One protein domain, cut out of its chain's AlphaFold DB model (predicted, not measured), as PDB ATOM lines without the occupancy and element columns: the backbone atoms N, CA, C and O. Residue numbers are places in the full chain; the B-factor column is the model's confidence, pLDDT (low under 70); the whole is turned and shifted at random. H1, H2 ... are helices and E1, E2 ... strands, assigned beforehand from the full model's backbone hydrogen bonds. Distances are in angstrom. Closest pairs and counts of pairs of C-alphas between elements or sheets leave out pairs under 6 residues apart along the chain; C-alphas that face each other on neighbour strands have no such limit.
ATOM      1  N   TRP A   4       1.692 -38.162  30.382       52.12
ATOM      2  CA  TRP A   4       3.145 -37.999  30.214       52.12
ATOM      3  C   TRP A   4       3.579 -37.559  28.807       52.12
ATOM      4  O   TRP A   4       4.553 -36.826  28.664       52.12
ATOM      5  N   ALA A   5       2.847 -37.964  27.764       58.50
ATOM      6  CA  ALA A   5       3.185 -37.606  26.385       58.50
ATOM      7  C   ALA A   5       2.928 -36.118  26.085       58.50
ATOM      8  O   ALA A   5       3.732 -35.485  25.408       58.50
ATOM      9  N   HIS A   6       1.846 -35.547  26.626       60.16
ATOM     10  CA  HIS A   6       1.517 -34.129  26.448       60.16
ATOM     11  C   HIS A   6       2.488 -33.223  27.216       60.16
ATOM     12  O   HIS A   6       2.971 -32.240  26.656       60.16
ATOM     13  N   GLN A   7       2.857 -33.604  28.447       60.31
ATOM     14  CA  GLN A   7       3.846 -32.867  29.240       60.31
ATOM     15  C   GLN A   7       5.217 -32.831  28.542       60.31
ATOM     16  O   GLN A   7       5.828 -31.774  28.412       60.31
ATOM     17  N   GLY A   8       5.672 -33.970  28.004       62.59
ATOM     18  CA  GLY A   8       6.946 -34.058  27.280       62.59
ATOM     19  C   GLY A   8       6.996 -33.273  25.960       62.59
ATOM     20  O   GLY A   8       8.081 -32.894  25.522       62.59
ATOM     21  N   ILE A   9       5.850 -33.007  25.320       67.69
ATOM     22  CA  ILE A   9       5.761 -32.153  24.122       67.69
ATOM     23  C   ILE A   9       5.830 -30.671  24.513       67.69
ATOM     24  O   ILE A   9       6.578 -29.917  23.891       67.69
ATOM     25  N   SER A  10       5.110 -30.266  25.564       69.75
ATOM     26  CA  SER A  10       5.089 -28.875  26.035       69.75
ATOM     27  C   SER A  10       6.463 -28.392  26.512       69.75
ATOM     28  O   SER A  10       6.876 -27.284  26.171       69.75
ATOM     29  N   ILE A  11       7.217 -29.247  27.211       72.31
ATOM     30  CA  ILE A  11       8.582 -28.934  27.661       72.31
ATOM     31  C   ILE A  11       9.496 -28.620  26.466       72.31
ATOM     32  O   ILE A  11      10.153 -27.581  26.449       72.31
ATOM     33  N   LYS A  12       9.474 -29.456  25.418       81.88
ATOM     34  CA  LYS A  12      10.285 -29.236  24.208       81.88
ATOM     35  C   LYS A  12       9.903 -27.959  23.464       81.88
ATOM     36  O   LYS A  12      10.764 -27.285  22.908       81.88
ATOM     37  N   GLU A  13       8.618 -27.619  23.431       84.31
ATOM     38  CA  GLU A  13       8.151 -26.386  22.795       84.31
ATOM     39  C   GLU A  13       8.661 -25.140  23.536       84.31
ATOM     40  O   GLU A  13       9.115 -24.182  22.909       84.31
ATOM     41  N   ASN A  14       8.634 -25.170  24.868       84.88
ATOM     42  CA  ASN A  14       9.135 -24.094  25.717       84.88
ATOM     43  C   ASN A  14      10.657 -23.918  25.582       84.88
ATOM     44  O   ASN A  14      11.134 -22.793  25.446       84.88
ATOM     45  N   GLU A  15      11.417 -25.013  25.519       86.00
ATOM     46  CA  GLU A  15      12.861 -24.968  25.243       86.00
ATOM     47  C   GLU A  15      13.163 -24.310  23.888       86.00
ATOM     48  O   GLU A  15      14.027 -23.438  23.797       86.00
ATOM     49  N   ILE A  16      12.415 -24.665  22.836       89.44
ATOM     50  CA  ILE A  16      12.579 -24.060  21.507       89.44
ATOM     51  C   ILE A  16      12.289 -22.556  21.553       89.44
ATOM     52  O   ILE A  16      13.058 -21.774  20.994       89.44
ATOM     53  N   LYS A  17      11.213 -22.128  22.224       90.62
ATOM     54  CA  LYS A  17      10.884 -20.700  22.350       90.62
ATOM     55  C   LYS A  17      11.978 -19.930  23.096       90.62
ATOM     56  O   LYS A  17      12.418 -18.897  22.599       90.62
ATOM     57  N   ALA A  18      12.490 -20.468  24.206       90.06
ATOM     58  CA  ALA A  18      13.595 -19.855  24.945       90.06
ATOM     59  C   ALA A  18      14.875 -19.733  24.096       90.06
ATOM     60  O   ALA A  18      15.559 -18.711  24.150       90.06
ATOM     61  N   LEU A  19      15.189 -20.747  23.280       90.88
ATOM     62  CA  LEU A  19      16.324 -20.703  22.352       90.88
ATOM     63  C   LEU A  19      16.148 -19.623  21.275       90.88
ATOM     64  O   LEU A  19      17.114 -18.935  20.940       90.88
ATOM     65  N   LEU A  20      14.932 -19.453  20.748       93.88
ATOM     66  CA  LEU A  20      14.621 -18.408  19.768       93.88
ATOM     67  C   LEU A  20      14.725 -17.004  20.374       93.88
ATOM     68  O   LEU A  20      15.334 -16.134  19.753       93.88
ATOM     69  N   GLU A  21      14.200 -16.787  21.586       94.94
ATOM     70  CA  GLU A  21      14.337 -15.507  22.295       94.94
ATOM     71  C   GLU A  21      15.810 -15.186  22.575       94.94
ATOM     72  O   GLU A  21      16.279 -14.104  22.225       94.94
ATOM     73  N   ARG A  22      16.589 -16.146  23.097       93.44
ATOM     74  CA  ARG A  22      18.027 -15.950  23.341       93.44
ATOM     75  C   ARG A  22      18.783 -15.611  22.059       93.44
ATOM     76  O   ARG A  22      19.598 -14.691  22.051       93.44
ATOM     77  N   LYS A  23      18.513 -16.329  20.965       93.75
ATOM     78  CA  LYS A  23      19.129 -16.057  19.661       93.75
ATOM     79  C   LYS A  23      18.797 -14.644  19.175       93.75
ATOM     80  O   LYS A  23      19.700 -13.930  18.750       93.75
ATOM     81  N   ALA A  24      17.536 -14.230  19.289       96.62
ATOM     82  CA  ALA A  24      17.096 -12.888  18.928       96.62
ATOM     83  C   ALA A  24      17.800 -11.807  19.769       96.62
ATOM     84  O   ALA A  24      18.267 -10.815  19.221       96.62
ATOM     85  N   LEU A  25      17.958 -12.005  21.079       96.31
ATOM     86  CA  LEU A  25      18.706 -11.072  21.930       96.31
ATOM     87  C   LEU A  25      20.178 -10.955  21.490       96.31
ATOM     88  O   LEU A  25      20.710  -9.855  21.345       96.31
ATOM     89  N   LEU A  26      20.842 -12.073  21.196       94.62
ATOM     90  CA  LEU A  26      22.235 -12.049  20.739       94.62
ATOM     91  C   LEU A  26      22.398 -11.393  19.357       94.62
ATOM     92  O   LEU A  26      23.375 -10.681  19.130       94.62
ATOM     93  N   GLU A  27      21.436 -11.573  18.451       95.12
ATOM     94  CA  GLU A  27      21.399 -10.876  17.159       95.12
ATOM     95  C   GLU A  27      21.175  -9.358  17.322       95.12
ATOM     96  O   GLU A  27      21.849  -8.567  16.657       95.12
ATOM     97  N   ILE A  28      20.308  -8.931  18.254       94.81
ATOM     98  CA  ILE A  28      20.145  -7.512  18.621       94.81
ATOM     99  C   ILE A  28      21.484  -6.944  19.100       94.81
ATOM    100  O   ILE A  28      21.939  -5.929  18.568       94.81
ATOM    101  N   LYS A  29      22.158  -7.620  20.041       93.31
ATOM    102  CA  LYS A  29      23.478  -7.196  20.529       93.31
ATOM    103  C   LYS A  29      24.502  -7.093  19.401       93.31
ATOM    104  O   LYS A  29      25.208  -6.092  19.322       93.31
ATOM    105  N   ALA A  30      24.573  -8.084  18.514       91.69
ATOM    106  CA  ALA A  30      25.496  -8.057  17.382       91.69
ATOM    107  C   ALA A  30      25.253  -6.838  16.473       91.69
ATOM    108  O   ALA A  30      26.209  -6.175  16.071       91.69
ATOM    109  N   SER A  31      23.985  -6.500  16.206       90.56
ATOM    110  CA  SER A  31      23.634  -5.322  15.403       90.56
ATOM    111  C   SER A  31      24.047  -4.000  16.061       90.56
ATOM    112  O   SER A  31      24.466  -3.078  15.367       90.56
ATOM    113  N   LEU A  32      23.976  -3.915  17.391       89.12
ATOM    114  CA  LEU A  32      24.401  -2.743  18.155       89.12
ATOM    115  C   LEU A  32      25.924  -2.594  18.169       89.12
ATOM    116  O   LEU A  32      26.431  -1.503  17.932       89.12
ATOM    117  N   VAL A  33      26.650  -3.692  18.396       87.31
ATOM    118  CA  VAL A  33      28.122  -3.715  18.380       87.31
ATOM    119  C   VAL A  33      28.672  -3.290  17.020       87.31
ATOM    120  O   VAL A  33      29.695  -2.617  16.953       87.31
ATOM    121  N   GLU A  34      28.002  -3.649  15.923       85.38
ATOM    122  CA  GLU A  34      28.424  -3.213  14.590       85.38
ATOM    123  C   GLU A  34      28.391  -1.689  14.444       85.38
ATOM    124  O   GLU A  34      29.322  -1.096  13.903       85.38
ATOM    125  N   VAL A  35      27.352  -1.047  14.980       80.56
ATOM    126  CA  VAL A  35      27.195   0.409  14.926       80.56
ATOM    127  C   VAL A  35      28.079   1.109  15.961       80.56
ATOM    128  O   VAL A  35      28.614   2.184  15.704       80.56
ATOM    129  N   SER A  36      28.310   0.492  17.120       79.00
ATOM    130  CA  SER A  36      29.120   1.083  18.192       79.00
ATOM    131  C   SER A  36      30.583   1.297  17.806       79.00
ATOM    132  O   SER A  36      31.235   2.183  18.362       79.00
ATOM    133  N   LYS A  37      31.085   0.557  16.807       79.44
ATOM    134  CA  LYS A  37      32.409   0.765  16.198       79.44
ATOM    135  C   LYS A  37      32.608   2.191  15.684       79.44
ATOM    136  O   LYS A  37      33.729   2.683  15.726       79.44
ATOM    137  N   TYR A  38      31.546   2.855  15.232       74.62
ATOM    138  CA  TYR A  38      31.611   4.244  14.763       74.62
ATOM    139  C   TYR A  38      31.680   5.260  15.910       74.62
ATOM    140  O   TYR A  38      32.103   6.392  15.698       74.62
ATOM    141  N   TYR A  39      31.298   4.850  17.121       68.56
ATOM    142  CA  TYR A  39      31.089   5.725  18.274       68.56
ATOM    143  C   TYR A  39      32.067   5.467  19.428       68.56
ATOM    144  O   TYR A  39      31.908   6.032  20.505       68.56
ATOM    145  N   ASN A  40      33.067   4.600  19.232       67.44
ATOM    146  CA  ASN A  40      34.047   4.196  20.253       67.44
ATOM    147  C   ASN A  40      33.424   3.682  21.568       67.44
ATOM    148  O   ASN A  40      34.076   3.681  22.612       67.44
ATOM    149  N   ASN A  41      32.178   3.200  21.523       67.12
ATOM    150  CA  ASN A  41      31.507   2.628  22.683       67.12
ATOM    151  C   ASN A  41      31.765   1.114  22.732       67.12
ATOM    152  O   ASN A  41      31.238   0.341  21.925       67.12
ATOM    153  N   LEU A  42      32.638   0.701  23.655       63.34
ATOM    154  CA  LEU A  42      33.195  -0.655  23.714       63.34
ATOM    155  C   LEU A  42      32.464  -1.598  24.687       63.34
ATOM    156  O   LEU A  42      32.769  -2.789  24.703       63.34
ATOM    157  N   LEU A  43      31.507  -1.108  25.486       69.00
ATOM    158  CA  LEU A  43      30.856  -1.888  26.551       69.00
ATOM    159  C   LEU A  43      29.327  -1.928  26.408       69.00
ATOM    160  O   LEU A  43      28.587  -1.663  27.352       69.00
ATOM    161  N   LEU A  44      28.842  -2.300  25.219       83.00
ATOM    162  CA  LEU A  44      27.412  -2.507  24.991       83.00
ATOM    163  C   LEU A  44      26.939  -3.866  25.514       83.00
ATOM    164  O   LEU A  44      27.396  -4.923  25.067       83.00
ATOM    165  N   LEU A  45      25.951  -3.809  26.408       89.38
ATOM    166  CA  LEU A  45      25.231  -4.960  26.953       89.38
ATOM    167  C   LEU A  45      26.171  -6.031  27.551       89.38
ATOM    168  O   LEU A  45      26.246  -7.154  27.027       89.38
ATOM    169  N   PRO A  46      26.973  -5.698  28.581       88.75
ATOM    170  CA  PRO A  46      27.989  -6.598  29.114       88.75
ATOM    171  C   PRO A  46      27.419  -7.910  29.675       88.75
ATOM    172  O   PRO A  46      28.109  -8.926  29.573       88.75
ATOM    173  N   SER A  47      26.184  -7.945  30.197       91.38
ATOM    174  CA  SER A  47      25.612  -9.195  30.723       91.38
ATOM    175  C   SER A  47      25.116 -10.142  29.629       91.38
ATOM    176  O   SER A  47      24.905 -11.318  29.901       91.38
ATOM    177  N   TRP A  48      24.910  -9.660  28.399       92.75
ATOM    178  CA  TRP A  48      24.338 -10.440  27.296       92.75
ATOM    179  C   TRP A  48      25.389 -11.382  26.698       92.75
ATOM    180  O   TRP A  48      26.070 -11.055  25.720       92.75
ATOM    181  N   VAL A  49      25.577 -12.540  27.323       88.00
ATOM    182  CA  VAL A  49      26.665 -13.481  27.022       88.00
ATOM    183  C   VAL A  49      26.182 -14.722  26.266       88.00
ATOM    184  O   VAL A  49      25.023 -15.116  26.326       88.00
ATOM    185  N   VAL A  50      27.094 -15.370  25.537       81.69
ATOM    186  CA  VAL A  50      26.807 -16.592  24.751       81.69
ATOM    187  C   VAL A  50      26.896 -17.861  25.612       81.69
ATOM    188  O   VAL A  50      26.665 -18.960  25.119       81.69
ATOM    189  N   ASP A  51      27.234 -17.744  26.898       79.31
ATOM    190  CA  ASP A  51      27.430 -18.911  27.757       79.31
ATOM    191  C   ASP A  51      26.171 -19.800  27.829       79.31
ATOM    192  O   ASP A  51      25.039 -19.350  27.673       79.31
ATOM    193  N   ASN A  52      26.351 -21.104  28.019       62.28
ATOM    194  CA  ASN A  52      25.231 -22.054  28.015       62.28
ATOM    195  C   ASN A  52      24.440 -22.069  29.340       62.28
ATOM    196  O   ASN A  52      23.549 -22.900  29.497       62.28
ATOM    197  N   GLY A  53      24.778 -21.197  30.300       63.97
ATOM    198  CA  GLY A  53      24.267 -21.252  31.673       63.97
ATOM    199  C   GLY A  53      23.580 -19.986  32.183       63.97
ATOM    200  O   GLY A  53      22.780 -20.100  33.109       63.97
ATOM    201  N   SER A  54      23.845 -18.799  31.620       74.19
ATOM    202  CA  SER A  54      23.174 -17.578  32.087       74.19
ATOM    203  C   SER A  54      21.731 -17.529  31.599       74.19
ATOM    204  O   SER A  54      21.444 -17.671  30.406       74.19
ATOM    205  N   ASN A  55      20.801 -17.288  32.516       86.88
ATOM    206  CA  ASN A  55      19.431 -16.990  32.146       86.88
ATOM    207  C   ASN A  55      19.381 -15.569  31.568       86.88
ATOM    208  O   ASN A  55      19.825 -14.622  32.211       86.88
ATOM    209  N   TYR A  56      18.829 -15.405  30.362       91.19
ATOM    210  CA  TYR A  56      18.713 -14.076  29.750       91.19
ATOM    211  C   TYR A  56      17.757 -13.152  30.522       91.19
ATOM    212  O   TYR A  56      17.776 -11.946  30.313       91.19
ATOM    213  N   CYS A  57      16.944 -13.690  31.432       91.56
ATOM    214  CA  CYS A  57      16.133 -12.895  32.351       91.56
ATOM    215  C   CYS A  57      16.948 -12.204  33.457       91.56
ATOM    216  O   CYS A  57      16.417 -11.314  34.109       91.56
ATOM    217  N   ASP A  58      18.204 -12.609  33.671       91.12
ATOM    218  CA  ASP A  58      19.119 -11.955  34.616       91.12
ATOM    219  C   ASP A  58      19.921 -10.830  33.942       91.12
ATOM    220  O   ASP A  58      20.711 -10.141  34.587       91.12
ATOM    221  N   TRP A  59      19.768 -10.669  32.627       94.19
ATOM    222  CA  TRP A  59      20.498  -9.668  31.870       94.19
ATOM    223  C   TRP A  59      19.917  -8.273  32.071       94.19
ATOM    224  O   TRP A  59      18.710  -8.105  32.262       94.19
ATOM    225  N   GLU A  60      20.767  -7.246  31.967       93.88
ATOM    226  CA  GLU A  60      20.262  -5.879  32.016       93.88
ATOM    227  C   GLU A  60      19.201  -5.640  30.934       93.88
ATOM    228  O   GLU A  60      19.290  -6.168  29.820       93.88
ATOM    229  N   ARG A  61      18.225  -4.783  31.264       95.06
ATOM    230  CA  ARG A  61      17.198  -4.270  30.342       95.06
ATOM    231  C   ARG A  61      16.178  -5.304  29.849       95.06
ATOM    232  O   ARG A  61      15.378  -4.976  28.970       95.06
ATOM    233  N   ILE A  62      16.174  -6.506  30.419       96.19
ATOM    234  CA  ILE A  62      15.200  -7.561  30.130       96.19
ATOM    235  C   ILE A  62      14.383  -7.833  31.388       96.19
ATOM    236  O   ILE A  62      14.939  -8.157  32.432       96.19
ATOM    237  N   ASN A  63      13.057  -7.764  31.270       95.31
ATOM    238  CA  ASN A  63      12.168  -8.347  32.268       95.31
ATOM    239  C   ASN A  63      11.454  -9.551  31.667       95.31
ATOM    240  O   ASN A  63      10.941  -9.504  30.545       95.31
ATOM    241  N   CYS A  64      11.383 -10.612  32.460       93.88
ATOM    242  CA  CYS A  64      10.610 -11.799  32.146       93.88
ATOM    243  C   CYS A  64       9.378 -11.910  33.044       93.88
ATOM    244  O   CYS A  64       9.257 -11.241  34.076       93.88
ATOM    245  N   ASN A  65       8.478 -12.826  32.697       90.19
ATOM    246  CA  ASN A  65       7.338 -13.160  33.543       90.19
ATOM    247  C   ASN A  65       7.752 -13.526  34.987       90.19
ATOM    248  O   ASN A  65       8.610 -14.379  35.253       90.19
ATOM    249  N   SER A  66       7.063 -12.912  35.950       73.81
ATOM    250  CA  SER A  66       7.119 -13.302  37.360       73.81
ATOM    251  C   SER A  66       6.198 -14.504  37.577       73.81
ATOM    252  O   SER A  66       4.979 -14.372  37.515       73.81
ATOM    253  N   THR A  67       6.758 -15.692  37.803       61.97
ATOM    254  CA  THR A  67       5.986 -16.884  38.183       61.97
ATOM    255  C   THR A  67       5.952 -16.978  39.707       61.97
ATOM    256  O   THR A  67       6.983 -17.197  40.333       61.97
ATOM    257  N   SER A  68       4.777 -16.788  40.317       53.19
ATOM    258  CA  SER A  68       4.550 -17.014  41.757       53.19
ATOM    259  C   SER A  68       4.040 -18.425  42.079       53.19
ATOM    260  O   SER A  68       3.791 -18.739  43.241       53.19
ATOM    261  N   SER A  69       3.863 -19.294  41.082       49.28
ATOM    262  CA  SER A  69       3.252 -20.609  41.271       49.28
ATOM    263  C   SER A  69       4.281 -21.737  41.243       49.28
ATOM    264  O   SER A  69       4.958 -21.941  40.241       49.28
ATOM    265  N   PHE A  70       4.307 -22.488  42.344       51.72
ATOM    266  CA  PHE A  70       4.967 -23.771  42.634       51.72
ATOM    267  C   PHE A  70       4.543 -24.929  41.690       51.72
ATOM    268  O   PHE A  70       4.251 -26.036  42.136       51.72
ATOM    269  N   VAL A  71       4.437 -24.679  40.386       53.25
ATOM    270  CA  VAL A  71       4.065 -25.677  39.375       53.25
ATOM    271  C   VAL A  71       5.231 -25.804  38.399       53.25
ATOM    272  O   VAL A  71       5.739 -24.789  37.930       53.25
ATOM    273  N   ASP A  72       5.640 -27.042  38.116       50.38
ATOM    274  CA  ASP A  72       6.822 -27.479  37.341       50.38
ATOM    275  C   ASP A  72       6.947 -26.942  35.892       50.38
ATOM    276  O   ASP A  72       7.849 -27.338  35.158       50.38
ATOM    277  N   ASP A  73       6.114 -25.987  35.476       54.06
ATOM    278  CA  ASP A  73       6.161 -25.329  34.167       54.06
ATOM    279  C   ASP A  73       6.810 -23.936  34.272       54.06
ATOM    280  O   ASP A  73       6.248 -22.922  33.853       54.06
ATOM    281  N   ASN A  74       8.016 -23.867  34.852       67.94
ATOM    282  CA  ASN A  74       8.777 -22.625  35.069       67.94
ATOM    283  C   ASN A  74       9.402 -22.064  33.772       67.94
ATOM    284  O   ASN A  74      10.566 -21.663  33.741       67.94
ATOM    285  N   TYR A  75       8.639 -22.061  32.678       77.62
ATOM    286  CA  TYR A  75       9.039 -21.429  31.430       77.62
ATOM    287  C   TYR A  75       9.087 -19.907  31.619       77.62
ATOM    288  O   TYR A  75       8.083 -19.261  31.948       77.62
ATOM    289  N   LYS A  76      10.282 -19.349  31.420       87.62
ATOM    290  CA  LYS A  76      10.531 -17.912  31.424       87.62
ATOM    291  C   LYS A  76      10.491 -17.369  30.003       87.62
ATOM    292  O   LYS A  76      11.003 -18.012  29.094       87.62
ATOM    293  N   TYR A  77       9.875 -16.206  29.838       92.44
ATOM    294  CA  TYR A  77       9.784 -15.499  28.563       92.44
ATOM    295  C   TYR A  77       9.855 -13.994  28.777       92.44
ATOM    296  O   TYR A  77       9.404 -13.491  29.813       92.44
ATOM    297  N   VAL A  78      10.386 -13.281  27.787       96.38
ATOM    298  CA  VAL A  78      10.526 -11.821  27.830       96.38
ATOM    299  C   VAL A  78       9.155 -11.140  27.759       96.38
ATOM    300  O   VAL A  78       8.376 -11.359  26.831       96.38
ATOM    301  N   THR A  79       8.869 -10.270  28.727       96.62
ATOM    302  CA  THR A  79       7.672  -9.413  28.746       96.62
ATOM    303  C   THR A  79       8.003  -7.949  28.486       96.62
ATOM    304  O   THR A  79       7.169  -7.223  27.940       96.62
ATOM    305  N   ASP A  80       9.218  -7.515  28.821       97.62
ATOM    306  CA  ASP A  80       9.648  -6.130  28.666       97.62
ATOM    307  C   ASP A  80      11.096  -6.091  28.183       97.62
ATOM    308  O   ASP A  80      11.968  -6.750  28.755       97.62
ATOM    309  N   LEU A  81      11.344  -5.306  27.138       98.06
ATOM    310  CA  LEU A  81      12.659  -5.151  26.531       98.06
ATOM    311  C   LEU A  81      12.994  -3.664  26.377       98.06
ATOM    312  O   LEU A  81      12.309  -2.940  25.650       98.06
ATOM    313  N   SER A  82      14.045  -3.220  27.072       96.31
ATOM    314  CA  SER A  82      14.413  -1.805  27.203       96.31
ATOM    315  C   SER A  82      15.684  -1.445  26.432       96.31
ATOM    316  O   SER A  82      16.783  -1.372  26.986       96.31
ATOM    317  N   LEU A  83      15.538  -1.159  25.145       94.44
ATOM    318  CA  LEU A  83      16.627  -0.804  24.232       94.44
ATOM    319  C   LEU A  83      16.683   0.708  23.965       94.44
ATOM    320  O   LEU A  83      17.152   1.127  22.911       94.44
ATOM    321  N   GLY A  84      16.207   1.530  24.902       90.25
ATOM    322  CA  GLY A  84      16.343   2.981  24.832       90.25
ATOM    323  C   GLY A  84      17.786   3.445  25.067       90.25
ATOM    324  O   GLY A  84      18.459   2.930  25.972       90.25
ATOM    325  N   GLY A  85      18.257   4.411  24.272       85.81
ATOM    326  CA  GLY A  85      19.552   5.072  24.470       85.81
ATOM    327  C   GLY A  85      20.767   4.175  24.228       85.81
ATOM    328  O   GLY A  85      21.814   4.393  24.828       85.81
ATOM    329  N   MET A  86      20.648   3.133  23.398       86.56
ATOM    330  CA  MET A  86      21.720   2.140  23.222       86.56
ATOM    331  C   MET A  86      22.926   2.680  22.457       86.56
ATOM    332  O   MET A  86      24.015   2.119  22.552       86.56
ATOM    333  N   LEU A  87      22.721   3.743  21.683       77.12
ATOM    334  CA  LEU A  87      23.750   4.392  20.873       77.12
ATOM    335  C   LEU A  87      24.051   5.816  21.355       77.12
ATOM    336  O   LEU A  87      24.799   6.529  20.696       77.12
ATOM    337  N   PHE A  88      23.477   6.232  22.487       68.31
ATOM    338  CA  PHE A  88      23.717   7.555  23.048       68.31
ATOM    339  C   PHE A  88      25.167   7.650  23.547       68.31
ATOM    340  O   PHE A  88      25.652   6.759  24.247       68.31
ATOM    341  N   ILE A  89      25.867   8.709  23.146       62.31
ATOM    342  CA  ILE A  89      27.241   9.001  23.563       62.31
ATOM    343  C   ILE A  89      27.141  10.024  24.694       62.31
ATOM    344  O   ILE A  89      26.420  11.004  24.554       62.31
ATOM    345  N   ASP A  90      27.864   9.805  25.794       58.84
ATOM    346  CA  ASP A  90      27.880  10.677  26.986       58.84
ATOM    347  C   ASP A  90      28.412  12.106  26.730       58.84
ATOM    348  O   ASP A  90      28.467  12.926  27.651       58.84
ATOM    349  N   ASP A  91      28.794  12.441  25.494       54.84
ATOM    350  CA  ASP A  91      29.152  13.806  25.141       54.84
ATOM    351  C   ASP A  91      27.874  14.647  25.047       54.84
ATOM    352  O   ASP A  91      27.050  14.476  24.152       54.84
ATOM    353  N   ASN A  92      27.733  15.576  25.997       53.88
ATOM    354  CA  ASN A  92      26.649  16.559  26.155       53.88
ATOM    355  C   ASN A  92      26.469  17.527  24.964       53.88
ATOM    356  O   ASN A  92      25.891  18.604  25.119       53.88
ATOM    357  N   ASP A  93      26.960  17.176  23.782       59.31
ATOM    358  CA  ASP A  93      26.762  17.932  22.566       59.31
ATOM    359  C   ASP A  93      25.537  17.384  21.817       59.31
ATOM    360  O   ASP A  93      25.599  16.463  21.000       59.31
ATOM    361  N   TYR A  94      24.374  17.944  22.153       62.78
ATOM    362  CA  TYR A  94      23.118  17.667  21.458       62.78
ATOM    363  C   TYR A  94      23.256  17.940  19.949       62.78
ATOM    364  O   TYR A  94      22.676  17.208  19.149       62.78
ATOM    365  N   ASP A  95      24.078  18.913  19.537       64.06
ATOM    366  CA  ASP A  95      24.318  19.196  18.120       64.06
ATOM    367  C   ASP A  95      25.089  18.048  17.451       64.06
ATOM    368  O   ASP A  95      24.731  17.641  16.343       64.06
ATOM    369  N   PHE A  96      26.051  17.438  18.155       65.94
ATOM    370  CA  PHE A  96      26.761  16.245  17.682       65.94
ATOM    371  C   PHE A  96      25.813  15.058  17.457       65.94
ATOM    372  O   PHE A  96      25.911  14.399  16.421       65.94
ATOM    373  N   TYR A  97      24.836  14.825  18.351       64.50
ATOM    374  CA  TYR A  97      23.795  13.794  18.172       64.50
ATOM    375  C   TYR A  97      22.998  13.994  16.873       64.50
ATOM    376  O   TYR A  97      22.760  13.039  16.124       64.50
ATOM    377  N   PHE A  98      22.589  15.230  16.578       64.94
ATOM    378  CA  PHE A  98      21.858  15.534  15.346       64.94
ATOM    379  C   PHE A  98      22.745  15.475  14.103       64.94
ATOM    380  O   PHE A  98      22.268  15.059  13.044       64.94
ATOM    381  N   GLU A  99      24.013  15.871  14.202       65.69
ATOM    382  CA  GLU A  99      24.963  15.809  13.093       65.69
ATOM    383  C   GLU A  99      25.213  14.360  12.665       65.69
ATOM    384  O   GLU A  99      25.008  14.025  11.496       65.69
ATOM    385  N   ILE A 100      25.530  13.465  13.606       64.69
ATOM    386  CA  ILE A 100      25.731  12.042  13.299       64.69
ATOM    387  C   ILE A 100      24.441  11.367  12.844       64.69
ATOM    388  O   ILE A 100      24.483  10.602  11.884       64.69
ATOM    389  N   GLY A 101      23.290  11.687  13.443       61.50
ATOM    390  CA  GLY A 101      22.003  11.098  13.066       61.50
ATOM    391  C   GLY A 101      21.532  11.446  11.648       61.50
ATOM    392  O   GLY A 101      20.731  10.717  11.063       61.50
ATOM    393  N   ARG A 102      22.072  12.513  11.040       63.75
ATOM    394  CA  ARG A 102      21.832  12.858   9.626       63.75
ATOM    395  C   ARG A 102      22.590  11.959   8.648       63.75
ATOM    396  O   ARG A 102      22.237  11.904   7.466       63.75
ATOM    397  N   HIS A 103      23.610  11.235   9.103       67.75
ATOM    398  CA  HIS A 103      24.378  10.330   8.259       67.75
ATOM    399  C   HIS A 103      23.745   8.937   8.245       67.75
ATOM    400  O   HIS A 103      23.831   8.182   9.199       67.75
ATOM    401  N   ARG A 104      23.165   8.522   7.113       61.91
ATOM    402  CA  ARG A 104      22.510   7.200   6.996       61.91
ATOM    403  C   ARG A 104      23.390   6.005   7.391       61.91
ATOM    404  O   ARG A 104      22.863   4.974   7.787       61.91
ATOM    405  N   SER A 105      24.712   6.134   7.279       66.12
ATOM    406  CA  SER A 105      25.685   5.101   7.657       66.12
ATOM    407  C   SER A 105      25.809   4.875   9.167       66.12
ATOM    408  O   SER A 105      26.396   3.878   9.570       66.12
ATOM    409  N   THR A 106      25.275   5.777   9.990       71.12
ATOM    410  CA  THR A 106      25.358   5.737  11.458       71.12
ATOM    411  C   THR A 106      24.027   5.318  12.104       71.12
ATOM    412  O   THR A 106      23.944   5.122  13.320       71.12
ATOM    413  N   MET A 107      22.985   5.152  11.277       81.00
ATOM    414  CA  MET A 107      21.679   4.655  11.692       81.00
ATOM    415  C   MET A 107      21.782   3.204  12.141       81.00
ATOM    416  O   MET A 107      22.516   2.416  11.548       81.00
ATOM    417  N   TRP A 108      20.991   2.818  13.140       87.00
ATOM    418  CA  TRP A 108      20.932   1.427  13.579       87.00
ATOM    419  C   TRP A 108      20.239   0.569  12.509       87.00
ATOM    420  O   TRP A 108      19.039   0.760  12.285       87.00
ATOM    421  N   PRO A 109      20.920  -0.401  11.855       84.31
ATOM    422  CA  PRO A 109      20.290  -1.285  10.873       84.31
ATOM    423  C   PRO A 109      19.462  -2.384  11.562       84.31
ATOM    424  O   PRO A 109      19.664  -3.580  11.345       84.31
ATOM    425  N   LEU A 110      18.542  -1.986  12.439       86.44
ATOM    426  CA  LEU A 110      17.735  -2.889  13.243       86.44
ATOM    427  C   LEU A 110      16.735  -3.653  12.365       86.44
ATOM    428  O   LEU A 110      15.822  -3.080  11.767       86.44
ATOM    429  N   ASN A 111      16.864  -4.978  12.333       89.88
ATOM    430  CA  ASN A 111      15.868  -5.842  11.710       89.88
ATOM    431  C   ASN A 111      14.652  -5.999  12.632       89.88
ATOM    432  O   ASN A 111      14.657  -6.837  13.527       89.88
ATOM    433  N   ILE A 112      13.573  -5.261  12.371       88.50
ATOM    434  CA  ILE A 112      12.359  -5.256  13.214       88.50
ATOM    435  C   ILE A 112      11.702  -6.633  13.346       88.50
ATOM    436  O   ILE A 112      11.077  -6.937  14.361       88.50
ATOM    437  N   SER A 113      11.889  -7.512  12.359       92.31
ATOM    438  CA  SER A 113      11.344  -8.875  12.411       92.31
ATOM    439  C   SER A 113      11.906  -9.688  13.576       92.31
ATOM    440  O   SER A 113      11.277 -10.659  13.986       92.31
ATOM    441  N   ILE A 114      13.061  -9.301  14.125       95.12
ATOM    442  CA  ILE A 114      13.683  -9.970  15.269       95.12
ATOM    443  C   ILE A 114      12.759 -10.002  16.485       95.12
ATOM    444  O   ILE A 114      12.720 -11.006  17.199       95.12
ATOM    445  N   PHE A 115      11.947  -8.953  16.664       96.00
ATOM    446  CA  PHE A 115      11.047  -8.846  17.803       96.00
ATOM    447  C   PHE A 115       9.911  -9.865  17.746       96.00
ATOM    448  O   PHE A 115       9.357 -10.215  18.781       96.00
ATOM    449  N   LEU A 116       9.614 -10.425  16.566       95.69
ATOM    450  CA  LEU A 116       8.610 -11.477  16.401       95.69
ATOM    451  C   LEU A 116       8.955 -12.770  17.145       95.69
ATOM    452  O   LEU A 116       8.071 -13.619  17.271       95.69
ATOM    453  N   ASN A 117      10.192 -12.939  17.621       96.94
ATOM    454  CA  ASN A 117      10.567 -14.059  18.483       96.94
ATOM    455  C   ASN A 117      10.021 -13.905  19.914       96.94
ATOM    456  O   ASN A 117       9.759 -14.914  20.558       96.94
ATOM    457  N   PHE A 118       9.746 -12.678  20.374       96.94
ATOM    458  CA  PHE A 118       9.212 -12.390  21.709       96.94
ATOM    459  C   PHE A 118       7.678 -12.353  21.679       96.94
ATOM    460  O   PHE A 118       7.045 -11.297  21.705       96.94
ATOM    461  N   LYS A 119       7.042 -13.525  21.571       94.94
ATOM    462  CA  LYS A 119       5.574 -13.639  21.402       94.94
ATOM    463  C   LYS A 119       4.767 -13.074  22.571       94.94
ATOM    464  O   LYS A 119       3.602 -12.715  22.401       94.94
ATOM    465  N   GLU A 120       5.394 -13.005  23.735       96.00
ATOM    466  CA  GLU A 120       4.805 -12.556  24.990       96.00
ATOM    467  C   GLU A 120       5.165 -11.104  25.347       96.00
ATOM    468  O   GLU A 120       4.769 -10.619  26.409       96.00
ATOM    469  N   LEU A 121       5.876 -10.401  24.455       97.75
ATOM    470  CA  LEU A 121       6.345  -9.037  24.677       97.75
ATOM    471  C   LEU A 121       5.176  -8.066  24.855       97.75
ATOM    472  O   LEU A 121       4.278  -7.991  24.015       97.75
ATOM    473  N   ARG A 122       5.228  -7.292  25.941       95.31
ATOM    474  CA  ARG A 122       4.240  -6.270  26.306       95.31
ATOM    475  C   ARG A 122       4.787  -4.864  26.216       95.31
ATOM    476  O   ARG A 122       4.029  -3.953  25.890       95.31
ATOM    477  N   ARG A 123       6.073  -4.675  26.508       94.88
ATOM    478  CA  ARG A 123       6.721  -3.364  26.456       94.88
ATOM    479  C   ARG A 123       7.991  -3.438  25.626       94.88
ATOM    480  O   ARG A 123       8.846  -4.284  25.881       94.88
ATOM    481  N   LEU A 124       8.093  -2.548  24.650       96.38
ATOM    482  CA  LEU A 124       9.273  -2.381  23.819       96.38
ATOM    483  C   LEU A 124       9.677  -0.912  23.830       96.38
ATOM    484  O   LEU A 124       8.947  -0.060  23.324       96.38
ATOM    485  N   ASP A 125      10.849  -0.636  24.387       94.12
ATOM    486  CA  ASP A 125      11.448   0.690  24.346       94.12
ATOM    487  C   ASP A 125      12.612   0.705  23.355       94.12
ATOM    488  O   ASP A 125      13.580  -0.036  23.511       94.12
ATOM    489  N   LEU A 126      12.489   1.532  22.320       92.25
ATOM    490  CA  LEU A 126      13.492   1.793  21.287       92.25
ATOM    491  C   LEU A 126      13.853   3.284  21.233       92.25
ATOM    492  O   LEU A 126      14.414   3.743  20.235       92.25
ATOM    493  N   SER A 127      13.518   4.049  22.271       86.44
ATOM    494  CA  SER A 127      13.752   5.489  22.331       86.44
ATOM    495  C   SER A 127      15.224   5.888  22.208       86.44
ATOM    496  O   SER A 127      16.117   5.089  22.479       86.44
ATOM    497  N   TRP A 128      15.493   7.143  21.840       81.44
ATOM    498  CA  TRP A 128      16.849   7.714  21.863       81.44
ATOM    499  C   TRP A 128      17.884   6.868  21.110       81.44
ATOM    500  O   TRP A 128      18.990   6.614  21.590       81.44
ATOM    501  N   ASN A 129      17.507   6.386  19.930       84.69
ATOM    502  CA  ASN A 129      18.406   5.671  19.039       84.69
ATOM    503  C   ASN A 129      18.446   6.363  17.670       84.69
ATOM    504  O   ASN A 129      17.643   7.233  17.341       84.69
ATOM    505  N   TYR A 130      19.371   5.925  16.821       82.62
ATOM    506  CA  TYR A 130      19.472   6.382  15.434       82.62
ATOM    507  C   TYR A 130      18.616   5.523  14.490       82.62
ATOM    508  O   TYR A 130      19.089   5.074  13.444       82.62
ATOM    509  N   ILE A 131      17.370   5.214  14.861       83.31
ATOM    510  CA  ILE A 131      16.427   4.523  13.967       83.31
ATOM    511  C   ILE A 131      15.809   5.569  13.042       83.31
ATOM    512  O   ILE A 131      15.450   6.646  13.506       83.31
ATOM    513  N   GLY A 132      15.633   5.275  11.753       78.00
ATOM    514  CA  GLY A 132      14.896   6.192  10.879       78.00
ATOM    515  C   GLY A 132      13.960   5.535   9.883       78.00
ATOM    516  O   GLY A 132      13.593   4.377  10.051       78.00
ATOM    517  N   ASN A 133      13.534   6.297   8.876       68.25
ATOM    518  CA  ASN A 133      12.275   6.107   8.130       68.25
ATOM    519  C   ASN A 133      11.991   4.722   7.540       68.25
ATOM    520  O   ASN A 133      10.826   4.364   7.382       68.25
ATOM    521  N   THR A 134      13.010   3.909   7.252       64.88
ATOM    522  CA  THR A 134      12.822   2.498   6.863       64.88
ATOM    523  C   THR A 134      12.021   1.703   7.907       64.88
ATOM    524  O   THR A 134      11.389   0.695   7.574       64.88
ATOM    525  N   PHE A 135      12.008   2.181   9.155       67.62
ATOM    526  CA  PHE A 135      11.219   1.673  10.270       67.62
ATOM    527  C   PHE A 135       9.706   1.881  10.109       67.62
ATOM    528  O   PHE A 135       8.936   0.994  10.458       67.62
ATOM    529  N   VAL A 136       9.253   3.029   9.597       63.31
ATOM    530  CA  VAL A 136       7.838   3.443   9.703       63.31
ATOM    531  C   VAL A 136       6.937   2.543   8.880       63.31
ATOM    532  O   VAL A 136       5.974   1.990   9.401       63.31
ATOM    533  N   THR A 137       7.269   2.360   7.604       63.41
ATOM    534  CA  THR A 137       6.406   1.640   6.666       63.41
ATOM    535  C   THR A 137       6.473   0.135   6.877       63.41
ATOM    536  O   THR A 137       5.444  -0.515   6.984       63.41
ATOM    537  N   SER A 138       7.675  -0.432   7.004       72.56
ATOM    538  CA  SER A 138       7.840  -1.889   7.102       72.56
ATOM    539  C   SER A 138       7.929  -2.419   8.536       72.56
ATOM    540  O   SER A 138       7.641  -3.590   8.783       72.56
ATOM    541  N   GLY A 139       8.353  -1.591   9.490       78.00
ATOM    542  CA  GLY A 139       8.579  -2.000  10.873       78.00
ATOM    543  C   GLY A 139       7.288  -2.087  11.676       78.00
ATOM    544  O   GLY A 139       7.053  -3.106  12.319       78.00
ATOM    545  N   LEU A 140       6.415  -1.076  11.597       78.62
ATOM    546  CA  LEU A 140       5.137  -1.086  12.323       78.62
ATOM    547  C   LEU A 140       4.200  -2.195  11.834       78.62
ATOM    548  O   LEU A 140       3.606  -2.898  12.653       78.62
ATOM    549  N   GLU A 141       4.142  -2.428  10.520       83.38
ATOM    550  CA  GLU A 141       3.419  -3.570   9.946       83.38
ATOM    551  C   GLU A 141       3.931  -4.898  10.510       83.38
ATOM    552  O   GLU A 141       3.143  -5.767  10.875       83.38
ATOM    553  N   ARG A 142       5.250  -5.062  10.659       88.75
ATOM    554  CA  ARG A 142       5.826  -6.266  11.279       88.75
ATOM    555  C   ARG A 142       5.466  -6.359  12.758       88.75
ATOM    556  O   ARG A 142       5.069  -7.433  13.207       88.75
ATOM    557  N   LEU A 143       5.549  -5.259  13.505       89.50
ATOM    558  CA  LEU A 143       5.195  -5.229  14.928       89.50
ATOM    559  C   LEU A 143       3.711  -5.546  15.176       89.50
ATOM    560  O   LEU A 143       3.386  -6.037  16.254       89.50
ATOM    561  N   SER A 144       2.828  -5.412  14.177       86.44
ATOM    562  CA  SER A 144       1.436  -5.896  14.253       86.44
ATOM    563  C   SER A 144       1.317  -7.401  14.542       86.44
ATOM    564  O   SER A 144       0.282  -7.870  15.030       86.44
ATOM    565  N   GLY A 145       2.375  -8.182  14.289       91.19
ATOM    566  CA  GLY A 145       2.462  -9.590  14.671       91.19
ATOM    567  C   GLY A 145       2.556  -9.823  16.185       91.19
ATOM    568  O   GLY A 145       2.275 -10.932  16.643       91.19
ATOM    569  N   LEU A 146       2.908  -8.802  16.971       94.31
ATOM    570  CA  LEU A 146       3.027  -8.867  18.428       94.31
ATOM    571  C   LEU A 146       1.689  -8.562  19.095       94.31
ATOM    572  O   LEU A 146       1.416  -7.451  19.535       94.31
ATOM    573  N   LYS A 147       0.845  -9.588  19.206       92.44
ATOM    574  CA  LYS A 147      -0.538  -9.464  19.706       92.44
ATOM    575  C   LYS A 147      -0.669  -9.114  21.193       92.44
ATOM    576  O   LYS A 147      -1.788  -8.979  21.680       92.44
ATOM    577  N   LYS A 148       0.447  -9.020  21.918       94.31
ATOM    578  CA  LYS A 148       0.510  -8.679  23.345       94.31
ATOM    579  C   LYS A 148       1.253  -7.370  23.609       94.31
ATOM    580  O   LYS A 148       1.345  -6.982  24.768       94.31
ATOM    581  N   LEU A 149       1.741  -6.685  22.570       92.44
ATOM    582  CA  LEU A 149       2.485  -5.438  22.713       92.44
ATOM    583  C   LEU A 149       1.531  -4.315  23.129       92.44
ATOM    584  O   LEU A 149       0.657  -3.927  22.359       92.44
ATOM    585  N   GLU A 150       1.699  -3.811  24.347       86.56
ATOM    586  CA  GLU A 150       0.848  -2.792  24.965       86.56
ATOM    587  C   GLU A 150       1.524  -1.419  25.009       86.56
ATOM    588  O   GLU A 150       0.838  -0.402  24.944       86.56
ATOM    589  N   ASN A 151       2.852  -1.379  25.123       85.19
ATOM    590  CA  ASN A 151       3.629  -0.147  25.193       85.19
ATOM    591  C   ASN A 151       4.761  -0.183  24.163       85.19
ATOM    592  O   ASN A 151       5.578  -1.109  24.170       85.19
ATOM    593  N   LEU A 152       4.790   0.824  23.297       87.75
ATOM    594  CA  LEU A 152       5.847   1.031  22.319       87.75
ATOM    595  C   LEU A 152       6.391   2.449  22.470       87.75
ATOM    596  O   LEU A 152       5.655   3.416  22.273       87.75
ATOM    597  N   ASN A 153       7.679   2.566  22.785       86.56
ATOM    598  CA  ASN A 153       8.369   3.847  22.832       86.56
ATOM    599  C   ASN A 153       9.360   3.970  21.669       86.56
ATOM    600  O   ASN A 153      10.283   3.166  21.538       86.56
ATOM    601  N   LEU A 154       9.147   4.975  20.822       83.56
ATOM    602  CA  LEU A 154       9.971   5.311  19.660       83.56
ATOM    603  C   LEU A 154      10.485   6.754  19.722       83.56
ATOM    604  O   LEU A 154      10.979   7.272  18.716       83.56
ATOM    605  N   ASN A 155      10.359   7.426  20.868       78.31
ATOM    606  CA  ASN A 155      10.724   8.832  20.993       78.31
ATOM    607  C   ASN A 155      12.211   9.072  20.656       78.31
ATOM    608  O   ASN A 155      13.038   8.165  20.735       78.31
ATOM    609  N   ASN A 156      12.548  10.293  20.233       77.31
ATOM    610  CA  ASN A 156      13.928  10.705  19.927       77.31
ATOM    611  C   ASN A 156      14.686   9.786  18.946       77.31
ATOM    612  O   ASN A 156      15.889   9.576  19.075       77.31
ATOM    613  N   ASN A 157      13.970   9.271  17.945       79.88
ATOM    614  CA  ASN A 157      14.517   8.653  16.739       79.88
ATOM    615  C   ASN A 157      14.284   9.570  15.516       79.88
ATOM    616  O   ASN A 157      13.560  10.563  15.606       79.88
ATOM    617  N   PHE A 158      14.849   9.219  14.359       78.19
ATOM    618  CA  PHE A 158      14.764   9.949  13.080       78.19
ATOM    619  C   PHE A 158      13.653   9.384  12.179       78.19
ATOM    620  O   PHE A 158      13.885   9.012  11.027       78.19
ATOM    621  N   ILE A 159      12.462   9.227  12.758       75.06
ATOM    622  CA  ILE A 159      11.293   8.554  12.180       75.06
ATOM    623  C   ILE A 159      10.299   9.615  11.686       75.06
ATOM    624  O   ILE A 159       9.643  10.269  12.493       75.06
ATOM    625  N   GLU A 160      10.133   9.738  10.372       70.50
ATOM    626  CA  GLU A 160       9.094  10.563   9.755       70.50
ATOM    627  C   GLU A 160       7.704  10.004  10.098       70.50
ATOM    628  O   GLU A 160       7.400   8.830   9.894       70.50
ATOM    629  N   THR A 161       6.824  10.853  10.617       63.47
ATOM    630  CA  THR A 161       5.476  10.455  11.060       63.47
ATOM    631  C   THR A 161       4.413  10.590   9.966       63.47
ATOM    632  O   THR A 161       3.238  10.278  10.187       63.47
ATOM    633  N   ASN A 162       4.810  11.010   8.762       60.09
ATOM    634  CA  ASN A 162       3.930  11.115   7.605       60.09
ATOM    635  C   ASN A 162       3.379   9.718   7.248       60.09
ATOM    636  O   ASN A 162       4.077   8.845   6.750       60.09
ATOM    637  N   ASN A 163       2.083   9.498   7.485       61.19
ATOM    638  CA  ASN A 163       1.385   8.219   7.272       61.19
ATOM    639  C   ASN A 163       1.624   7.129   8.333       61.19
ATOM    640  O   ASN A 163       1.389   5.953   8.059       61.19
ATOM    641  N   ILE A 164       2.011   7.487   9.560       66.69
ATOM    642  CA  ILE A 164       2.065   6.502  10.652       66.69
ATOM    643  C   ILE A 164       0.660   6.021  11.067       66.69
ATOM    644  O   ILE A 164       0.470   4.853  11.399       66.69
ATOM    645  N   PHE A 165      -0.350   6.896  10.981       63.38
ATOM    646  CA  PHE A 165      -1.705   6.649  11.490       63.38
ATOM    647  C   PHE A 165      -2.429   5.434  10.896       63.38
ATOM    648  O   PHE A 165      -2.964   4.648  11.681       63.38
ATOM    649  N   PRO A 166      -2.437   5.204   9.565       65.25
ATOM    650  CA  PRO A 166      -3.057   4.003   9.006       65.25
ATOM    651  C   PRO A 166      -2.453   2.709   9.567       65.25
ATOM    652  O   PRO A 166      -3.163   1.722   9.749       65.25
ATOM    653  N   LEU A 167      -1.157   2.720   9.894       68.06
ATOM    654  CA  LEU A 167      -0.432   1.557  10.406       68.06
ATOM    655  C   LEU A 167      -0.709   1.303  11.894       68.06
ATOM    656  O   LEU A 167      -0.701   0.151  12.323       68.06
ATOM    657  N   LEU A 168      -1.035   2.344  12.670       68.94
ATOM    658  CA  LEU A 168      -1.386   2.199  14.090       68.94
ATOM    659  C   LEU A 168      -2.633   1.336  14.299       68.94
ATOM    660  O   LEU A 168      -2.699   0.587  15.270       68.94
ATOM    661  N   SER A 169      -3.580   1.367  13.356       69.62
ATOM    662  CA  SER A 169      -4.783   0.523  13.404       69.62
ATOM    663  C   SER A 169      -4.479  -0.984  13.397       69.62
ATOM    664  O   SER A 169      -5.288  -1.785  13.864       69.62
ATOM    665  N   GLN A 170      -3.298  -1.384  12.909       74.75
ATOM    666  CA  GLN A 170      -2.863  -2.781  12.868       74.75
ATOM    667  C   GLN A 170      -2.271  -3.253  14.207       74.75
ATOM    668  O   GLN A 170      -2.216  -4.458  14.473       74.75
ATOM    669  N   LEU A 171      -1.845  -2.328  15.074       76.06
ATOM    670  CA  LEU A 171      -1.271  -2.606  16.393       76.06
ATOM    671  C   LEU A 171      -2.387  -2.779  17.435       76.06
ATOM    672  O   LEU A 171      -2.518  -2.010  18.380       76.06
ATOM    673  N   THR A 172      -3.209  -3.814  17.260       79.69
ATOM    674  CA  THR A 172      -4.488  -3.986  17.976       79.69
ATOM    675  C   THR A 172      -4.385  -4.110  19.499       79.69
ATOM    676  O   THR A 172      -5.389  -3.961  20.187       79.69
ATOM    677  N   SER A 173      -3.211  -4.449  20.037       80.50
ATOM    678  CA  SER A 173      -2.974  -4.570  21.483       80.50
ATOM    679  C   SER A 173      -2.381  -3.311  22.117       80.50
ATOM    680  O   SER A 173      -2.267  -3.256  23.344       80.50
ATOM    681  N   LEU A 174      -1.980  -2.329  21.305       81.00
ATOM    682  CA  LEU A 174      -1.231  -1.167  21.758       81.00
ATOM    683  C   LEU A 174      -2.129  -0.234  22.573       81.00
ATOM    684  O   LEU A 174      -3.225   0.125  22.154       81.00
ATOM    685  N   LYS A 175      -1.647   0.150  23.753       78.19
ATOM    686  CA  LYS A 175      -2.329   1.056  24.687       78.19
ATOM    687  C   LYS A 175      -1.587   2.372  24.840       78.19
ATOM    688  O   LYS A 175      -2.207   3.393  25.105       78.19
ATOM    689  N   VAL A 176      -0.262   2.322  24.727       74.75
ATOM    690  CA  VAL A 176       0.621   3.473  24.863       74.75
ATOM    691  C   VAL A 176       1.590   3.470  23.693       74.75
ATOM    692  O   VAL A 176       2.290   2.482  23.460       74.75
ATOM    693  N   LEU A 177       1.631   4.592  22.989       79.31
ATOM    694  CA  LEU A 177       2.599   4.873  21.947       79.31
ATOM    695  C   LEU A 177       3.279   6.200  22.269       79.31
ATOM    696  O   LEU A 177       2.601   7.220  22.372       79.31
ATOM    697  N   ASP A 178       4.599   6.177  22.405       74.38
ATOM    698  CA  ASP A 178       5.410   7.387  22.531       74.38
ATOM    699  C   ASP A 178       6.165   7.626  21.214       74.38
ATOM    700  O   ASP A 178       6.921   6.771  20.742       74.38
ATOM    701  N   LEU A 179       5.901   8.776  20.592       72.94
ATOM    702  CA  LEU A 179       6.506   9.248  19.347       72.94
ATOM    703  C   LEU A 179       7.139  10.616  19.597       72.94
ATOM    704  O   LEU A 179       6.683  11.377  20.446       72.94
ATOM    705  N   ASN A 180       8.156  10.963  18.807       63.09
ATOM    706  CA  ASN A 180       8.779  12.283  18.870       63.09
ATOM    707  C   ASN A 180       7.734  13.392  18.606       63.09
ATOM    708  O   ASN A 180       7.231  13.529  17.492       63.09
ATOM    709  N   ILE A 181       7.410  14.181  19.635       47.50
ATOM    710  CA  ILE A 181       6.411  15.267  19.577       47.50
ATOM    711  C   ILE A 181       6.911  16.427  18.692       47.50
ATOM    712  O   ILE A 181       6.117  17.190  18.149       47.50
ATOM    713  N   SER A 182       8.226  16.527  18.472       39.06
ATOM    714  CA  SER A 182       8.874  17.674  17.819       39.06
ATOM    715  C   SER A 182       8.707  17.723  16.292       39.06
ATOM    716  O   SER A 182       8.936  18.769  15.689       39.06
ATOM    717  N   GLU A 183       8.310  16.618  15.650       40.59
ATOM    718  CA  GLU A 183       8.125  16.527  14.188       40.59
ATOM    719  C   GLU A 183       6.687  16.178  13.779       40.59
ATOM    720  O   GLU A 183       6.430  15.757  12.650       40.59
ATOM    721  N   PHE A 184       5.716  16.380  14.673       42.59
ATOM    722  CA  PHE A 184       4.299  16.243  14.349       42.59
ATOM    723  C   PHE A 184       3.849  17.380  13.410       42.59
ATOM    724  O   PHE A 184       3.198  18.343  13.806       42.59
ATOM    725  N   ARG A 185       4.223  17.301  12.128       39.19
ATOM    726  CA  ARG A 185       3.705  18.191  11.085       39.19
ATOM    727  C   ARG A 185       2.307  17.723  10.708       39.19
ATOM    728  O   ARG A 185       2.149  16.824   9.884       39.19
ATOM    729  N   ILE A 186       1.293  18.340  11.310       45.09
ATOM    730  CA  ILE A 186      -0.076  18.273  10.791       45.09
ATOM    731  C   ILE A 186      -0.028  18.860   9.366       45.09
ATOM    732  O   ILE A 186       0.433  19.993   9.209       45.09
ATOM    733  N   PRO A 187      -0.418  18.114   8.315       37.50
ATOM    734  CA  PRO A 187      -0.446  18.645   6.955       37.50
ATOM    735  C   PRO A 187      -1.308  19.911   6.889       37.50
ATOM    736  O   PRO A 187      -2.392  19.931   7.468       37.50
ATOM    737  N   GLU A 188      -0.875  20.934   6.145       38.69
ATOM    738  CA  GLU A 188      -1.543  22.254   6.070       38.69
ATOM    739  C   GLU A 188      -3.018  22.196   5.616       38.69
ATOM    740  O   GLU A 188      -3.767  23.151   5.803       38.69
ATOM    741  N   ASN A 189      -3.452  21.056   5.072       35.72
ATOM    742  CA  ASN A 189      -4.782  20.837   4.501       35.72
ATOM    743  C   ASN A 189      -5.641  19.872   5.345       35.72
ATOM    744  O   ASN A 189      -6.636  19.338   4.856       35.72
ATOM    745  N   MET A 190      -5.218  19.553   6.571       36.50
ATOM    746  CA  MET A 190      -5.908  18.591   7.429       36.50
ATOM    747  C   MET A 190      -7.062  19.265   8.181       36.50
ATOM    748  O   MET A 190      -6.841  20.057   9.089       36.50
ATOM    749  N   GLU A 191      -8.301  18.933   7.813       34.72
ATOM    750  CA  GLU A 191      -9.509  19.517   8.425       34.72
ATOM    751  C   GLU A 191      -9.921  18.825   9.735       34.72
ATOM    752  O   GLU A 191     -10.544  19.441  10.599       34.72
TER     753      GLU A 191
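What this domain is: This is residues 4 to 191 of the 229 residues of the protein "LRRNT_2 domain-containing protein" of Mikania micrantha (UniProt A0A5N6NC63). What is the main picture? The chain is wound in stacked turns, a short solenoid: the parallel strands E2, E3, E4 and E5 make a wall, and the short helices H3, H4 and H5 make a row across from it. The long helix H1 packs beside H3 at one end of the stack, E1 adds to the wall by a hairpin with E2, and the long loop before H3 holds H2, where residues 91 to 96 stick out. What are the figures? Printed are 188 residues, with five named helices and five named strands in the order H1 E1 E2 H2 H3 E3 H4 E4 H5 E5; the sheet runs E1 E2 E3 E4 E5, mixed, and the class is mixed, helices and strands, with under half of the residues in named elements. The whole is compact, with a radius of gyration of the C-alphas of 18.4 A and spans of 64 by 45 by 25 A.

Where its parts are: Where are the strands? E1 is residues 62 to 64, E2 78 to 82, E3 123 to 125, E4 151 to 153 and E5 176 to 178, where C-alpha 178 is at (5.410, 7.387, 22.531). Where are the helices? H1, residues 4 to 36, is 48.4 A long and begins at C-alpha 4 (3.145, -37.999, 30.214). H2 is residues 94 to 101, H3 112 to 117, H4 134 to 143, 13.5 A long, and H5 164 to 168.

How they stand to each other: How do the strands pair? E1 and E2 are an antiparallel hairpin, with N 63 and O 80 at 2.9 A. E2 and E3 are parallel, with N 81 and O 123 at 3.0 A, as are E3 and E4, with N 124 and O 151 at 2.9 A, and E4 and E5, with N 152 and O 176 at 3.0 A. Which units follow? E2, H2 H3, E3; E3, H4, E4; and E4, H5, E5 are strand-helix-strand units, two parallel neighbour strands with one or more helices between, each with a right-handed crossover. How do the helices stand? H1 touches H3 with residues 17 to 28 alone, at a shallow tilt of 25 degrees, opposite ways; the closest C-alphas, of Glu 21 and Asn 117, are 5.6 A apart. H3 touches H4, with the C-alphas of Ile 112 and Gly 139 closest at 5.5 A, and H4 touches H5, with those of Glu 141 and Leu 167 closest at 6.4 A; H2 touches no helix. Are the backbones helical? Each O i to N i+4 pair is within hydrogen-bond range in H2 and H5, but 27 of 29 are in H1, 3 of 6 in H4 and 0 of 2 in H3, where 3 of 3 O i to N i+3 pairs are.

The domain as a whole: How large is it? The two C-alphas farthest apart, of Trp 4 and Glu 188, are 65.1 A apart. Is it unbroken? The printed part has no cut; the links H1 to E1, E1 to E2 and E2 to H2 are long. Where is confidence low? The mean pLDDT of the printed part is 77.2, and 66 residues are under 70, among them 88 to 105 and 180 to 191.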